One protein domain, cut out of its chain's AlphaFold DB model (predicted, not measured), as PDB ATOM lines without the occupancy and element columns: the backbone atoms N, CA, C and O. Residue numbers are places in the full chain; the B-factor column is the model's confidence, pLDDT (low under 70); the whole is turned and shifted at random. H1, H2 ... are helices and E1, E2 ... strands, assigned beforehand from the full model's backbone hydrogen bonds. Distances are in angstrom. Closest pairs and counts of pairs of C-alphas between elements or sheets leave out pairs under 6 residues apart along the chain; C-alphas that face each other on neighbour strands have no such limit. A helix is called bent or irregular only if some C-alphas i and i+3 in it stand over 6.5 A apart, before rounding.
ATOM      1  N   THR A  37      -7.130  -2.091  47.178       95.81
ATOM      2  CA  THR A  37      -5.943  -2.009  48.041       95.81
ATOM      3  C   THR A  37      -4.658  -1.720  47.268       95.81
ATOM      4  O   THR A  37      -3.583  -1.713  47.864       95.81
ATOM      5  N   LEU A  38      -4.757  -1.440  45.965       97.19
ATOM      6  CA  LEU A  38      -3.633  -1.093  45.108       97.19
ATOM      7  C   LEU A  38      -3.068   0.290  45.446       97.19
ATOM      8  O   LEU A  38      -3.784   1.293  45.563       97.19
ATOM      9  N   PHE A  39      -1.745   0.335  45.489       96.56
ATOM     10  CA  PHE A  39      -0.922   1.524  45.548       96.56
ATOM     11  C   PHE A  39       0.072   1.489  44.393       96.56
ATOM     12  O   PHE A  39       0.771   0.497  44.183       96.56
ATOM     13  N   VAL A  40       0.166   2.598  43.666       97.94
ATOM     14  CA  VAL A  40       1.142   2.771  42.589       97.94
ATOM     15  C   VAL A  40       2.000   3.978  42.913       97.94
ATOM     16  O   VAL A  40       1.484   5.058  43.216       97.94
ATOM     17  N   PHE A  41       3.316   3.817  42.871       97.81
ATOM     18  CA  PHE A  41       4.239   4.884  43.239       97.81
ATOM     19  C   PHE A  41       5.567   4.776  42.501       97.81
ATOM     20  O   PHE A  41       6.025   3.689  42.157       97.81
ATOM     21  N   VAL A  42       6.217   5.924  42.313       97.88
ATOM     22  CA  VAL A  42       7.632   5.961  41.955       97.88
ATOM     23  C   VAL A  42       8.443   5.807  43.231       97.88
ATOM     24  O   VAL A  42       8.377   6.652  44.134       97.88
ATOM     25  N   GLY A  43       9.184   4.710  43.320       97.81
ATOM     26  CA  GLY A  43      10.000   4.363  44.470       97.81
ATOM     27  C   GLY A  43      11.488   4.458  44.164       97.81
ATOM     28  O   GLY A  43      11.920   4.034  43.100       97.81
ATOM     29  N   LYS A  44      12.279   4.930  45.131       98.25
ATOM     30  CA  LYS A  44      13.735   4.757  45.164       98.25
ATOM     31  C   LYS A  44      14.094   3.564  46.036       98.25
ATOM     32  O   LYS A  44      13.708   3.520  47.208       98.25
ATOM     33  N   LYS A  45      14.852   2.622  45.482       98.56
ATOM     34  CA  LYS A  45      15.288   1.407  46.175       98.56
ATOM     35  C   LYS A  45      16.110   1.758  47.414       98.56
ATOM     36  O   LYS A  45      17.076   2.516  47.328       98.56
ATOM     37  N   ILE A  46      15.734   1.185  48.557       98.62
ATOM     38  CA  ILE A  46      16.543   1.186  49.785       98.62
ATOM     39  C   ILE A  46      17.213  -0.180  49.936       98.62
ATOM     40  O   ILE A  46      18.429  -0.254  50.079       98.62
ATOM     41  N   SER A  47      16.438  -1.266  49.869       98.50
ATOM     42  CA  SER A  47      16.967  -2.631  49.947       98.50
ATOM     43  C   SER A  47      16.040  -3.640  49.276       98.50
ATOM     44  O   SER A  47      14.821  -3.492  49.328       98.50
ATOM     45  N   VAL A  48      16.613  -4.698  48.708       98.06
ATOM     46  CA  VAL A  48      15.895  -5.913  48.297       98.06
ATOM     47  C   VAL A  48      16.711  -7.093  48.797       98.06
ATOM     48  O   VAL A  48      17.870  -7.246  48.419       98.06
ATOM     49  N   ILE A  49      16.137  -7.875  49.706       97.25
ATOM     50  CA  ILE A  49      16.845  -8.947  50.411       97.25
ATOM     51  C   ILE A  49      16.081 -10.244  50.186       97.25
ATOM     52  O   ILE A  49      14.868 -10.290  50.403       97.25
ATOM     53  N   LYS A  50      16.785 -11.298  49.762       95.12
ATOM     54  CA  LYS A  50      16.198 -12.635  49.632       95.12
ATOM     55  C   LYS A  50      15.784 -13.138  51.018       95.12
ATOM     56  O   LYS A  50      16.592 -13.136  51.946       95.12
ATOM     57  N   ALA A  51      14.525 -13.526  51.160       90.19
ATOM     58  CA  ALA A  51      14.002 -14.158  52.361       90.19
ATOM     59  C   ALA A  51      14.284 -15.668  52.338       90.19
ATOM     60  O   ALA A  51      14.683 -16.236  51.318       90.19
ATOM     61  N   GLN A  52      14.105 -16.319  53.487       81.69
ATOM     62  CA  GLN A  52      14.272 -17.762  53.584       81.69
ATOM     63  C   GLN A  52      13.208 -18.452  52.728       81.69
ATOM     64  O   GLN A  52      12.017 -18.215  52.896       81.69
ATOM     65  N   GLN A  53      13.664 -19.253  51.770       75.19
ATOM     66  CA  GLN A  53      12.799 -19.903  50.797       75.19
ATOM     67  C   GLN A  53      12.072 -21.078  51.455       75.19
ATOM     68  O   GLN A  53      12.713 -21.934  52.067       75.19
ATOM     69  N   ALA A  60      10.969 -17.703  44.548       91.81
ATOM     70  CA  ALA A  60      11.866 -17.120  45.529       91.81
ATOM     71  C   ALA A  60      11.177 -15.933  46.220       91.81
ATOM     72  O   ALA A  60      10.613 -15.057  45.563       91.81
ATOM     73  N   GLN A  61      11.247 -15.892  47.552       94.75
ATOM     74  CA  GLN A  61      10.684 -14.800  48.345       94.75
ATOM     75  C   GLN A  61      11.735 -13.715  48.602       94.75
ATOM     76  O   GLN A  61      12.888 -14.010  48.930       94.75
ATOM     77  N   PHE A  62      11.328 -12.450  48.530       96.62
ATOM     78  CA  PHE A  62      12.149 -11.294  48.884       96.62
ATOM     79  C   PHE A  62      11.374 -10.319  49.764       96.62
ATOM     80  O   PHE A  62      10.152 -10.205  49.682       96.62
ATOM     81  N   LYS A  63      12.117  -9.568  50.577       97.88
ATOM     82  CA  LYS A  63      11.632  -8.371  51.264       97.88
ATOM     83  C   LYS A  63      12.234  -7.143  50.601       97.88
ATOM     84  O   LYS A  63      13.458  -6.983  50.570       97.88
ATOM     85  N   ALA A  64      11.373  -6.288  50.070       98.38
ATOM     86  CA  ALA A  64      11.752  -5.049  49.415       98.38
ATOM     87  C   ALA A  64      11.405  -3.851  50.301       98.38
ATOM     88  O   ALA A  64      10.368  -3.830  50.958       98.38
ATOM     89  N   LYS A  65      12.275  -2.841  50.300       98.62
ATOM     90  CA  LYS A  65      12.080  -1.564  50.988       98.62
ATOM     91  C   LYS A  65      12.400  -0.420  50.044       98.62
ATOM     92  O   LYS A  65      13.489  -0.377  49.465       98.62
ATOM     93  N   TYR A  66      11.461   0.507  49.904       98.50
ATOM     94  CA  TYR A  66      11.548   1.623  48.966       98.50
ATOM     95  C   TYR A  66      11.120   2.929  49.624       98.50
ATOM     96  O   TYR A  66      10.151   2.963  50.382       98.50
ATOM     97  N   LYS A  67      11.822   4.015  49.290       98.19
ATOM     98  CA  LYS A  67      11.378   5.381  49.574       98.19
ATOM     99  C   LYS A  67      10.399   5.822  48.490       98.19
ATOM    100  O   LYS A  67      10.731   5.766  47.312       98.19
ATOM    101  N   ILE A  68       9.236   6.316  48.878       97.50
ATOM    102  CA  ILE A  68       8.206   6.858  47.993       97.50
ATOM    103  C   ILE A  68       8.610   8.275  47.582       97.50
ATOM    104  O   ILE A  68       8.616   9.205  48.393       97.50
ATOM    105  N   LEU A  69       8.959   8.440  46.306       95.88
ATOM    106  CA  LEU A  69       9.301   9.737  45.726       95.88
ATOM    107  C   LEU A  69       8.063  10.462  45.192       95.88
ATOM    108  O   LEU A  69       7.959  11.682  45.319       95.88
ATOM    109  N   GLN A  70       7.123   9.708  44.615       95.81
ATOM    110  CA  GLN A  70       5.895  10.231  44.023       95.81
ATOM    111  C   GLN A  70       4.774   9.196  44.119       95.81
ATOM    112  O   GLN A  70       4.962   8.045  43.734       95.81
ATOM    113  N   ARG A  71       3.594   9.609  44.589       96.44
ATOM    114  CA  ARG A  71       2.389   8.771  44.586       96.44
ATOM    115  C   ARG A  71       1.696   8.902  43.236       96.44
ATOM    116  O   ARG A  71       1.451  10.017  42.784       96.44
ATOM    117  N   VAL A  72       1.402   7.783  42.592       96.88
ATOM    118  CA  VAL A  72       0.697   7.751  41.305       96.88
ATOM    119  C   VAL A  72      -0.764   7.397  41.526       96.88
ATOM    120  O   VAL A  72      -1.615   8.132  41.050       96.88
ATOM    121  N   TYR A  73      -1.056   6.359  42.308       96.81
ATOM    122  CA  TYR A  73      -2.416   5.946  42.646       96.81
ATOM    123  C   TYR A  73      -2.473   5.412  44.081       96.81
ATOM    124  O   TYR A  73      -1.542   4.748  44.540       96.81
ATOM    125  N   GLY A  74      -3.568   5.704  44.784       92.50
ATOM    126  CA  GLY A  74      -3.731   5.361  46.197       92.50
ATOM    127  C   GLY A  74      -2.871   6.216  47.139       92.50
ATOM    128  O   GLY A  74      -1.975   6.955  46.727       92.50
ATOM    129  N   MET A  75      -3.168   6.142  48.439       88.19
ATOM    130  CA  MET A  75      -2.508   6.958  49.461       88.19
ATOM    131  C   MET A  75      -1.787   6.087  50.488       88.19
ATOM    132  O   MET A  75      -2.419   5.387  51.271       88.19
ATOM    133  N   LEU A  76      -0.457   6.189  50.520       86.12
ATOM    134  CA  LEU A  76       0.380   5.631  51.583       86.12
ATOM    135  C   LEU A  76       0.825   6.764  52.522       86.12
ATOM    136  O   LEU A  76       1.444   7.723  52.044       86.12
ATOM    137  N   PRO A  77       0.541   6.685  53.837       82.19
ATOM    138  CA  PRO A  77       0.806   7.784  54.770       82.19
ATOM    139  C   PRO A  77       2.299   7.981  55.053       82.19
ATOM    140  O   PRO A  77       2.738   9.076  55.392       82.19
ATOM    141  N   LYS A  78       3.099   6.923  54.907       91.38
ATOM    142  CA  LYS A  78       4.551   6.966  55.101       91.38
ATOM    143  C   LYS A  78       5.247   7.316  53.791       91.38
ATOM    144  O   LYS A  78       4.712   7.080  52.714       91.38
ATOM    145  N   ASP A  79       6.459   7.853  53.881       94.62
ATOM    146  CA  ASP A  79       7.334   8.098  52.728       94.62
ATOM    147  C   ASP A  79       8.195   6.874  52.374       94.62
ATOM    148  O   ASP A  79       9.063   6.951  51.512       94.62
ATOM    149  N   THR A  80       7.980   5.757  53.064       97.12
ATOM    150  CA  THR A  80       8.720   4.509  52.916       97.12
ATOM    151  C   THR A  80       7.740   3.351  53.036       97.12
ATOM    152  O   THR A  80       6.845   3.383  53.884       97.12
ATOM    153  N   ILE A  81       7.930   2.324  52.215       97.44
ATOM    154  CA  ILE A  81       7.129   1.101  52.223       97.44
ATOM    155  C   ILE A  81       8.040  -0.126  52.232       97.44
ATOM    156  O   ILE A  81       9.099  -0.134  51.600       97.44
ATOM    157  N   GLU A  82       7.612  -1.144  52.974       98.19
ATOM    158  CA  GLU A  82       8.168  -2.493  52.949       98.19
ATOM    159  C   GLU A  82       7.099  -3.436  52.402       98.19
ATOM    160  O   GLU A  82       5.941  -3.340  52.809       98.19
ATOM    161  N   PHE A  83       7.477  -4.310  51.473       98.00
ATOM    162  CA  PHE A  83       6.560  -5.252  50.836       98.00
ATOM    163  C   PHE A  83       7.252  -6.576  50.504       98.00
ATOM    164  O   PHE A  83       8.477  -6.644  50.337       98.00
ATOM    165  N   GLU A  84       6.455  -7.636  50.437       97.50
ATOM    166  CA  GLU A  84       6.887  -8.974  50.060       97.50
ATOM    167  C   GLU A  84       6.800  -9.158  48.544       97.50
ATOM    168  O   GLU A  84       5.932  -8.606  47.861       97.50
ATOM    169  N   VAL A  85       7.743  -9.925  48.009       97.00
ATOM    170  CA  VAL A  85       7.875 -10.189  46.578       97.00
ATOM    171  C   VAL A  85       8.070 -11.678  46.397       97.00
ATOM    172  O   VAL A  85       8.882 -12.281  47.101       97.00
ATOM    173  N   TYR A  86       7.364 -12.242  45.429       94.81
ATOM    174  CA  TYR A  86       7.486 -13.633  45.027       94.81
ATOM    175  C   TYR A  86       7.803 -13.662  43.538       94.81
ATOM    176  O   TYR A  86       7.025 -13.158  42.724       94.81
ATOM    177  N   ASP A  87       8.970 -14.196  43.192       92.50
ATOM    178  CA  ASP A  87       9.467 -14.192  41.821       92.50
ATOM    179  C   ASP A  87       9.923 -15.594  41.406       92.50
ATOM    180  O   ASP A  87      10.686 -16.257  42.114       92.50
ATOM    181  N   HIS A  88       9.429 -16.044  40.255       90.25
ATOM    182  CA  HIS A  88       9.711 -17.375  39.727       90.25
ATOM    183  C   HIS A  88      11.094 -17.461  39.067       90.25
ATOM    184  O   HIS A  88      11.714 -18.521  39.031       90.25
ATOM    185  N   TYR A  89      11.594 -16.338  38.550       83.62
ATOM    186  CA  TYR A  89      12.815 -16.252  37.752       83.62
ATOM    187  C   TYR A  89      14.032 -15.809  38.574       83.62
ATOM    188  O   TYR A  89      15.102 -15.546  38.025       83.62
ATOM    189  N   GLY A  90      13.900 -15.770  39.902       86.50
ATOM    190  CA  GLY A  90      14.988 -15.455  40.817       86.50
ATOM    191  C   GLY A  90      14.898 -14.033  41.350       86.50
ATOM    192  O   GLY A  90      13.960 -13.703  42.063       86.50
ATOM    193  N   VAL A  91      15.927 -13.218  41.120       90.44
ATOM    194  CA  VAL A  91      15.984 -11.852  41.663       90.44
ATOM    195  C   VAL A  91      14.951 -10.970  40.937       90.44
ATOM    196  O   VAL A  91      14.984 -10.934  39.708       90.44
ATOM    197  N   PRO A  92      14.069 -10.230  41.643       94.44
ATOM    198  CA  PRO A  92      13.015  -9.454  40.996       94.44
ATOM    199  C   PRO A  92      13.580  -8.392  40.054       94.44
ATOM    200  O   PRO A  92      14.438  -7.604  40.463       94.44
ATOM    201  N   GLY A  93      13.064  -8.316  38.827       92.81
ATOM    202  CA  GLY A  93      13.630  -7.458  37.776       92.81
ATOM    203  C   GLY A  93      13.726  -5.973  38.154       92.81
ATOM    204  O   GLY A  93      14.760  -5.340  37.938       92.81
ATOM    205  N   PHE A  94      12.716  -5.428  38.845       95.06
ATOM    206  CA  PHE A  94      12.738  -4.035  39.312       95.06
ATOM    207  C   PHE A  94      13.911  -3.733  40.261       95.06
ATOM    208  O   PHE A  94      14.331  -2.584  40.405       95.06
ATOM    209  N   SER A  95      14.456  -4.753  40.934       95.88
ATOM    210  CA  SER A  95      15.535  -4.590  41.907       95.88
ATOM    211  C   SER A  95      16.876  -4.230  41.271       95.88
ATOM    212  O   SER A  95      17.786  -3.827  41.995       95.88
ATOM    213  N   HIS A  96      17.007  -4.299  39.945       93.56
ATOM    214  CA  HIS A  96      18.201  -3.848  39.230       93.56
ATOM    215  C   HIS A  96      18.270  -2.319  39.089       93.56
ATOM    216  O   HIS A  96      19.361  -1.770  38.955       93.56
ATOM    217  N   TYR A  97      17.150  -1.610  39.253       94.50
ATOM    218  CA  TYR A  97      17.067  -0.166  39.022       94.50
ATOM    219  C   TYR A  97      17.161   0.641  40.328       94.50
ATOM    220  O   TYR A  97      16.846   0.146  41.416       94.50
ATOM    221  N   GLU A  98      17.666   1.882  40.256       95.94
ATOM    222  CA  GLU A  98      17.671   2.811  41.406       95.94
ATOM    223  C   GLU A  98      16.242   3.265  41.721       95.94
ATOM    224  O   GLU A  98      15.853   3.298  42.891       95.94
ATOM    225  N   ASN A  99      15.468   3.580  40.677       97.44
ATOM    226  CA  ASN A  99      14.076   3.987  40.782       97.44
ATOM    227  C   ASN A  99      13.196   3.132  39.867       97.44
ATOM    228  O   ASN A  99      13.611   2.765  38.769       97.44
ATOM    229  N   ALA A 100      11.979   2.854  40.320       97.62
ATOM    230  CA  ALA A 100      10.991   2.104  39.558       97.62
ATOM    231  C   ALA A 100       9.575   2.617  39.846       97.62
ATOM    232  O   ALA A 100       9.295   3.090  40.953       97.62
ATOM    233  N   LEU A 101       8.684   2.504  38.861       98.06
ATOM    234  CA  LEU A 101       7.244   2.526  39.091       98.06
ATOM    235  C   LEU A 101       6.852   1.153  39.625       98.06
ATOM    236  O   LEU A 101       7.112   0.152  38.963       98.06
ATOM    237  N   LEU A 102       6.256   1.108  40.809       98.38
ATOM    238  CA  LEU A 102       5.902  -0.135  41.484       98.38
ATOM    239  C   LEU A 102       4.408  -0.176  41.767       98.38
ATOM    240  O   LEU A 102       3.811   0.841  42.129       98.38
ATOM    241  N   PHE A 103       3.849  -1.374  41.634       98.25
ATOM    242  CA  PHE A 103       2.455  -1.698  41.893       98.25
ATOM    243  C   PHE A 103       2.424  -2.641  43.091       98.25
ATOM    244  O   PHE A 103       3.066  -3.692  43.085       98.25
ATOM    245  N   VAL A 104       1.753  -2.226  44.158       98.25
ATOM    246  CA  VAL A 104       1.755  -2.939  45.436       98.25
ATOM    247  C   VAL A 104       0.347  -2.944  46.000       98.25
ATOM    248  O   VAL A 104      -0.245  -1.880  46.146       98.25
ATOM    249  N   SER A 105      -0.160  -4.114  46.369       97.56
ATOM    250  CA  SER A 105      -1.469  -4.257  47.006       97.56
ATOM    251  C   SER A 105      -1.334  -4.635  48.471       97.56
ATOM    252  O   SER A 105      -0.398  -5.328  48.873       97.56
ATOM    253  N   GLU A 106      -2.270  -4.156  49.280       96.44
ATOM    254  CA  GLU A 106      -2.399  -4.565  50.676       96.44
ATOM    255  C   GLU A 106      -3.337  -5.773  50.805       96.44
ATOM    256  O   GLU A 106      -4.380  -5.851  50.150       96.44
ATOM    257  N   TYR A 107      -2.922  -6.732  51.630       96.06
ATOM    258  CA  TYR A 107      -3.693  -7.901  52.021       96.06
ATOM    259  C   TYR A 107      -3.314  -8.301  53.452       96.06
ATOM    260  O   TYR A 107      -2.145  -8.554  53.744       96.06
ATOM    261  N   ASP A 108      -4.307  -8.362  54.339       95.19
ATOM    262  CA  ASP A 108      -4.162  -8.767  55.747       95.19
ATOM    263  C   ASP A 108      -3.058  -8.006  56.518       95.19
ATOM    264  O   ASP A 108      -2.202  -8.566  57.206       95.19
ATOM    265  N   GLY A 109      -3.031  -6.685  56.354       93.75
ATOM    266  CA  GLY A 109      -2.082  -5.769  56.984       93.75
ATOM    267  C   GLY A 109      -0.675  -5.794  56.383       93.75
ATOM    268  O   GLY A 109       0.212  -5.099  56.890       93.75
ATOM    269  N   LYS A 110      -0.447  -6.572  55.320       96.44
ATOM    270  CA  LYS A 110       0.842  -6.709  54.634       96.44
ATOM    271  C   LYS A 110       0.756  -6.216  53.201       96.44
ATOM    272  O   LYS A 110      -0.294  -6.248  52.574       96.44
ATOM    273  N   TYR A 111       1.894  -5.780  52.677       97.94
ATOM    274  CA  TYR A 111       2.006  -5.284  51.313       97.94
ATOM    275  C   TYR A 111       2.710  -6.305  50.431       97.94
ATOM    276  O   TYR A 111       3.741  -6.858  50.823       97.94
ATOM    277  N   TYR A 112       2.188  -6.496  49.227       98.00
ATOM    278  CA  TYR A 112       2.679  -7.453  48.248       98.00
ATOM    279  C   TYR A 112       2.876  -6.771  46.905       98.00
ATOM    280  O   TYR A 112       2.027  -6.003  46.458       98.00
ATOM    281  N   HIS A 113       4.002  -7.045  46.260       98.25
ATOM    282  CA  HIS A 113       4.239  -6.595  44.896       98.25
ATOM    283  C   HIS A 113       3.285  -7.296  43.919       98.25
ATOM    284  O   HIS A 113       3.185  -8.524  43.931       98.25
ATOM    285  N   GLU A 114       2.655  -6.533  43.028       97.69
ATOM    286  CA  GLU A 114       1.896  -7.084  41.906       97.69
ATOM    287  C   GLU A 114       2.855  -7.768  40.933       97.69
ATOM    288  O   GLU A 114       3.738  -7.140  40.346       97.69
ATOM    289  N   LYS A 115       2.738  -9.090  40.799       92.88
ATOM    290  CA  LYS A 115       3.754  -9.919  40.140       92.88
ATOM    291  C   LYS A 115       4.055  -9.405  38.722       92.88
ATOM    292  O   LYS A 115       3.162  -9.260  37.890       92.88
ATOM    293  N   TYR A 116       5.336  -9.119  38.475       93.00
ATOM    294  CA  TYR A 116       5.876  -8.580  37.217       93.00
ATOM    295  C   TYR A 116       5.371  -7.194  36.782       93.00
ATOM    296  O   TYR A 116       5.720  -6.745  35.695       93.00
ATOM    297  N   GLN A 117       4.613  -6.484  37.619       95.69
ATOM    298  CA  GLN A 117       4.128  -5.142  37.308       95.69
ATOM    299  C   GLN A 117       5.112  -4.087  37.818       95.69
ATOM    300  O   GLN A 117       5.079  -3.691  38.983       95.69
ATOM    301  N   TYR A 118       6.002  -3.623  36.942       95.81
ATOM    302  CA  TYR A 118       6.889  -2.497  37.218       95.81
ATOM    303  C   TYR A 118       7.359  -1.819  35.929       95.81
ATOM    304  O   TYR A 118       7.270  -2.397  34.850       95.81
ATOM    305  N   PHE A 119       7.912  -0.614  36.068       95.19
ATOM    306  CA  PHE A 119       8.661   0.071  35.009       95.19
ATOM    307  C   PHE A 119       9.956   0.631  35.590       95.19
ATOM    308  O   PHE A 119       9.946   1.181  36.695       95.19
ATOM    309  N   ASP A 120      11.064   0.513  34.871       93.75
ATOM    310  CA  ASP A 120      12.302   1.206  35.208       93.75
ATOM    311  C   ASP A 120      12.150   2.707  34.941       93.75
ATOM    312  O   ASP A 120      11.592   3.119  33.926       93.75
ATOM    313  N   LEU A 121      12.592   3.543  35.886       95.56
ATOM    314  CA  LEU A 121      12.404   4.989  35.789       95.56
ATOM    315  C   LEU A 121      13.703   5.768  35.994       95.56
ATOM    316  O   LEU A 121      14.419   5.619  36.989       95.56
ATOM    317  N   TYR A 122      13.928   6.708  35.085       95.31
ATOM    318  CA  TYR A 122      15.054   7.625  35.065       95.31
ATOM    319  C   TYR A 122      14.559   9.062  35.260       95.31
ATOM    320  O   TYR A 122      13.614   9.488  34.588       95.31
ATOM    321  N   PRO A 123      15.174   9.832  36.173       95.31
ATOM    322  CA  PRO A 123      14.798  11.222  36.384       95.31
ATOM    323  C   PRO A 123      15.190  12.082  35.177       95.31
ATOM    324  O   PRO A 123      16.308  11.985  34.663       95.31
ATOM    325  N   THR A 124      14.293  12.968  34.758       95.69
ATOM    326  CA  THR A 124      14.536  13.953  33.695       95.69
ATOM    327  C   THR A 124      14.904  15.322  34.274       95.69
ATOM    328  O   THR A 124      14.607  15.624  35.433       95.69
ATOM    329  N   LEU A 125      15.545  16.184  33.476       95.50
ATOM    330  CA  LEU A 125      15.913  17.548  33.894       95.50
ATOM    331  C   LEU A 125      14.700  18.419  34.242       95.50
ATOM    332  O   LEU A 125      14.812  19.317  35.071       95.50
ATOM    333  N   ASP A 126      13.535  18.147  33.647       93.75
ATOM    334  CA  ASP A 126      12.284  18.857  33.939       93.75
ATOM    335  C   ASP A 126      11.541  18.308  35.174       93.75
ATOM    336  O   ASP A 126      10.397  18.687  35.425       93.75
ATOM    337  N   GLY A 127      12.183  17.433  35.957       91.81
ATOM    338  CA  GLY A 127      11.650  16.914  37.218       91.81
ATOM    339  C   GLY A 127      10.588  15.824  37.063       91.81
ATOM    340  O   GLY A 127       9.845  15.567  38.011       91.81
ATOM    341  N   LYS A 128      10.500  15.197  35.885       93.25
ATOM    342  CA  LYS A 128       9.619  14.058  35.598       93.25
ATOM    343  C   LYS A 128      10.408  12.745  35.586       93.25
ATOM    344  O   LYS A 128      11.562  12.672  36.013       93.25
ATOM    345  N   TRP A 129       9.742  11.702  35.104       95.19
ATOM    346  CA  TRP A 129      10.274  10.359  34.949       95.19
ATOM    347  C   TRP A 129      10.154   9.931  33.492       95.19
ATOM    348  O   TRP A 129       9.140  10.200  32.848       95.19
ATOM    349  N   ALA A 130      11.177   9.248  32.999       92.94
ATOM    350  CA  ALA A 130      11.164   8.544  31.728       92.94
ATOM    351  C   ALA A 130      11.464   7.065  31.984       92.94
ATOM    352  O   ALA A 130      12.265   6.759  32.862       92.94
ATOM    353  N   GLY A 131      10.823   6.172  31.240       89.44
ATOM    354  CA  GLY A 131      11.083   4.733  31.273       89.44
ATOM    355  C   GLY A 131      11.266   4.200  29.861       89.44
ATOM    356  O   GLY A 131      11.032   4.930  28.889       89.44
ATOM    357  N   ILE A 132      11.695   2.946  29.746       82.50
ATOM    358  CA  ILE A 132      11.800   2.285  28.448       82.50
ATOM    359  C   ILE A 132      10.393   2.122  27.867       82.50
ATOM    360  O   ILE A 132       9.420   1.844  28.573       82.50
ATOM    361  N   TYR A 133      10.269   2.345  26.561       76.19
ATOM    362  CA  TYR A 133       9.020   2.075  25.865       76.19
ATOM    363  C   TYR A 133       8.831   0.561  25.766       76.19
ATOM    364  O   TYR A 133       9.558  -0.113  25.039       76.19
ATOM    365  N   HIS A 134       7.853   0.030  26.495       70.38
ATOM    366  CA  HIS A 134       7.408  -1.346  26.321       70.38
ATOM    367  C   HIS A 134       6.373  -1.366  25.199       70.38
ATOM    368  O   HIS A 134       5.354  -0.679  25.288       70.38
ATOM    369  N   PRO A 143       2.602   7.101  19.811       71.75
ATOM    370  CA  PRO A 143       2.328   8.479  20.192       71.75
ATOM    371  C   PRO A 143       3.431   9.424  19.678       71.75
ATOM    372  O   PRO A 143       4.568   8.990  19.463       71.75
ATOM    373  N   PRO A 144       3.139  10.730  19.511       78.00
ATOM    374  CA  PRO A 144       4.138  11.710  19.100       78.00
ATOM    375  C   PRO A 144       5.363  11.666  20.016       78.00
ATOM    376  O   PRO A 144       5.241  11.764  21.241       78.00
ATOM    377  N   THR A 145       6.552  11.545  19.428       80.06
ATOM    378  CA  THR A 145       7.795  11.527  20.197       80.06
ATOM    379  C   THR A 145       8.163  12.938  20.640       80.06
ATOM    380  O   THR A 145       7.995  13.922  19.916       80.06
ATOM    381  N   LYS A 146       8.678  13.051  21.865       82.31
ATOM    382  CA  LYS A 146       9.206  14.300  22.411       82.31
ATOM    383  C   LYS A 146      10.641  14.078  22.853       82.31
ATOM    384  O   LYS A 146      10.931  13.098  23.531       82.31
ATOM    385  N   SER A 147      11.526  15.008  22.500       88.31
ATOM    386  CA  SER A 147      12.886  15.004  23.035       88.31
ATOM    387  C   SER A 147      12.852  15.245  24.547       88.31
ATOM    388  O   SER A 147      12.156  16.143  25.031       88.31
ATOM    389  N   ILE A 148      13.595  14.425  25.283       89.56
ATOM    390  CA  ILE A 148      13.769  14.516  26.730       89.56
ATOM    391  C   ILE A 148      15.258  14.590  27.057       89.56
ATOM    392  O   ILE A 148      16.101  14.105  26.305       89.56
ATOM    393  N   SER A 149      15.580  15.189  28.198       93.81
ATOM    394  CA  SER A 149      16.941  15.225  28.730       93.81
ATOM    395  C   SER A 149      16.953  14.585  30.108       93.81
ATOM    396  O   SER A 149      16.140  14.937  30.968       93.81
ATOM    397  N   PHE A 150      17.870  13.648  30.317       94.56
ATOM    398  CA  PHE A 150      18.011  12.948  31.586       94.56
ATOM    399  C   PHE A 150      18.835  13.769  32.580       94.56
ATOM    400  O   PHE A 150      19.771  14.472  32.206       94.56
ATOM    401  N   ALA A 151      18.482  13.675  33.862       94.75
ATOM    402  CA  ALA A 151      19.214  14.341  34.939       94.75
ATOM    403  C   ALA A 151      20.550  13.655  35.267       94.75
ATOM    404  O   ALA A 151      21.432  14.262  35.872       94.75
ATOM    405  N   LYS A 152      20.690  12.387  34.882       92.44
ATOM    406  CA  LYS A 152      21.926  11.608  34.926       92.44
ATOM    407  C   LYS A 152      22.091  10.908  33.583       92.44
ATOM    408  O   LYS A 152      21.096  10.666  32.907       92.44
ATOM    409  N   GLU A 153      23.319  10.568  33.222       90.94
ATOM    410  CA  GLU A 153      23.565   9.698  32.074       90.94
ATOM    411  C   GLU A 153      22.824   8.362  32.250       90.94
ATOM    412  O   GLU A 153      22.796   7.797  33.348       90.94
ATOM    413  N   VAL A 154      22.191   7.896  31.174       87.50
ATOM    414  CA  VAL A 154      21.477   6.619  31.108       87.50
ATOM    415  C   VAL A 154      22.047   5.845  29.932       87.50
ATOM    416  O   VAL A 154      22.091   6.364  28.818       87.50
ATOM    417  N   SER A 155      22.451   4.604  30.190       84.88
ATOM    418  CA  SER A 155      23.044   3.718  29.192       84.88
ATOM    419  C   SER A 155      22.324   2.382  29.232       84.88
ATOM    420  O   SER A 155      22.189   1.784  30.299       84.88
ATOM    421  N   LEU A 156      21.874   1.922  28.067       78.25
ATOM    422  CA  LEU A 156      21.253   0.614  27.896       78.25
ATOM    423  C   LEU A 156      22.233  -0.291  27.146       78.25
ATOM    424  O   LEU A 156      22.759   0.118  26.105       78.25
ATOM    425  N   PRO A 157      22.541  -1.488  27.668       74.62
ATOM    426  CA  PRO A 157      23.364  -2.428  26.931       74.62
ATOM    427  C   PRO A 157      22.603  -2.848  25.672       74.62
ATOM    428  O   PRO A 157      21.466  -3.271  25.766       74.62
ATOM    429  N   LEU A 158      23.225  -2.774  24.494       73.75
ATOM    430  CA  LEU A 158      22.609  -3.285  23.256       73.75
ATOM    431  C   LEU A 158      22.758  -4.809  23.124       73.75
ATOM    432  O   LEU A 158      22.100  -5.452  22.306       73.75
ATOM    433  N   SER A 159      23.630  -5.400  23.941       75.25
ATOM    434  CA  SER A 159      23.909  -6.828  23.944       75.25
ATOM    435  C   SER A 159      24.321  -7.323  25.324       75.25
ATOM    436  O   SER A 159      25.022  -6.618  26.052       75.25
ATOM    437  N   ILE A 160      23.960  -8.563  25.637       72.25
ATOM    438  CA  ILE A 160      24.385  -9.285  26.835       72.25
ATOM    439  C   ILE A 160      25.285 -10.440  26.405       72.25
ATOM    440  O   ILE A 160      24.971 -11.140  25.444       72.25
ATOM    441  N   ILE A 161      26.385 -10.653  27.122       73.81
ATOM    442  CA  ILE A 161      27.212 -11.853  26.976       73.81
ATOM    443  C   ILE A 161      26.713 -12.859  28.015       73.81
ATOM    444  O   ILE A 161      26.719 -12.552  29.208       73.81
ATOM    445  N   ASN A 162      26.222 -14.023  27.584       72.25
ATOM    446  CA  ASN A 162      25.828 -15.079  28.521       72.25
ATOM    447  C   ASN A 162      27.066 -15.761  29.136       72.25
ATOM    448  O   ASN A 162      28.204 -15.508  28.742       72.25
ATOM    449  N   ASN A 163      26.845 -16.648  30.108       71.62
ATOM    450  CA  ASN A 163      27.928 -17.365  30.793       71.62
ATOM    451  C   ASN A 163      28.797 -18.219  29.848       71.62
ATOM    452  O   ASN A 163      29.924 -18.554  30.203       71.62
ATOM    453  N   ASP A 164      28.292 -18.523  28.650       81.12
ATOM    454  CA  ASP A 164      28.965 -19.319  27.623       81.12
ATOM    455  C   ASP A 164      29.758 -18.449  26.624       81.12
ATOM    456  O   ASP A 164      30.381 -18.965  25.698       81.12
ATOM    457  N   GLY A 165      29.755 -17.121  26.802       74.12
ATOM    458  CA  GLY A 165      30.444 -16.171  25.926       74.12
ATOM    459  C   GLY A 165      29.662 -15.766  24.671       74.12
ATOM    460  O   GLY A 165      30.182 -15.005  23.856       74.12
ATOM    461  N   GLU A 166      28.420 -16.224  24.497       79.94
ATOM    462  CA  GLU A 166      27.562 -15.814  23.385       79.94
ATOM    463  C   GLU A 166      27.019 -14.399  23.595       79.94
ATOM    464  O   GLU A 166      26.412 -14.085  24.623       79.94
ATOM    465  N   VAL A 167      27.166 -13.569  22.565       78.75
ATOM    466  CA  VAL A 167      26.551 -12.244  22.484       78.75
ATOM    467  C   VAL A 167      25.101 -12.404  22.031       78.75
ATOM    468  O   VAL A 167      24.837 -12.844  20.913       78.75
ATOM    469  N   LYS A 168      24.149 -12.020  22.880       71.75
ATOM    470  CA  LYS A 168      22.723 -11.932  22.539       71.75
ATOM    471  C   LYS A 168      22.274 -10.483  22.564       71.75
ATOM    472  O   LYS A 168      22.790  -9.696  23.353       71.75
ATOM    473  N   ALA A 169      21.318 -10.134  21.703       69.00
ATOM    474  CA  ALA A 169      20.663  -8.833  21.778       69.00
ATOM    475  C   ALA A 169      20.082  -8.646  23.184       69.00
ATOM    476  O   ALA A 169      19.522  -9.584  23.761       69.00
ATOM    477  N   SER A 170      20.262  -7.454  23.742       62.62
ATOM    478  CA  SER A 170      19.626  -7.117  25.006       62.62
ATOM    479  C   SER A 170      18.104  -7.132  24.824       62.62
ATOM    480  O   SER A 170      17.615  -6.595  23.831       62.62
TER     481      SER A 170
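What this domain is: This is residues 37 to 53, 60 to 134 and 143 to 170 of the 172 residues of an uncharacterized protein of Flavobacterium sp. (UniProt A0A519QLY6). Five antiparallel strands curl into a small barrel, nearly closed, where the edge strands E3 and E5 come together; the short helix H1 packs on this sheet beside its strands. Far from the barrel lies a small separate hairpin, E6 and E7, after the long unnamed stretch of residues 143 to 158. The printed part has 120 residues, with one named helix and seven named strands in the order E1 E2 E3 H1 E4 E5 E6 E7, and its class is mostly strand. The large sheet runs E3 E2 E1 E4 E5, all antiparallel. The whole is only just compact, close to loose, with a radius of gyration of the C-alphas of 16.0 A and spans of 44 by 41 by 25 A.

How they stand to each other: The large sheet holds E3, residues 80 to 87, E2, residues 60 to 73, E1, residues 38 to 50, E4, residues 99 to 107, and E5, residues 110 to 120. It is a folded sheet, one sheet bent back on itself into two leaves: E3 and E2 face E4 and E5, with E1 as the hinge. It is strongly twisted, and E1 bends by 104 degrees at residue 42, E2 by 108 degrees at residue 70 and E5 by 79 degrees at residue 116. Within hydrogen-bond range are N 62 and O 85, 2.8 A, in the hairpin E2 and E3; N 44 and O 67, 2.8 A, between E1 and E2; N 39 and O 104, 2.8 A, between E1 and E4; and N 107 and O 110, 2.8 A, in the hairpin E4 and E5. The edge strands E3 and E5 have 15 pairs of C-alphas within 8 A, the closest those of Phe 83 and Tyr 111, 4.6 A apart. H1, residues 93 to 96, is on the sheet at a height of 5.3 A, over none of its strands; its closest C-alphas with E5 are those of Phe 94 and Tyr 118, 6.4 A apart. H1 is too short for an O i to N i+4 pair, and its one O i to N i+3 pair is within range. E6, residues 159 to 161, and E7, residues 167 to 169, form an antiparallel hairpin, with N 160 and O 168 at 2.8 A, and both are apart from E1 to E5 and from H1.

Where its parts are: E1 begins at C-alpha 38, (-3.633, -1.093, 45.108), and measures 23.4 A. E2 is 27.3 A long, E3 21.8 A, E4 24.2 A and E5 23.9 A; E5 ends at C-alpha 120, (12.302, 1.206, 35.208). E7 ends at C-alpha 169, (20.663, -8.833, 21.778).

The domain as a whole: The C-alphas farthest apart are those of Pro 77 and Gly 165, 47.8 A. Residues 54 to 59 are not printed, with 6.0 A between C-alphas 53 and 60, and neither are residues 135 to 142, with 12.6 A between C-alphas 134 and 143. Of the links that are printed whole, none is long. The mean pLDDT of the printed part is 90.9, with residues 169 to 170 under 70.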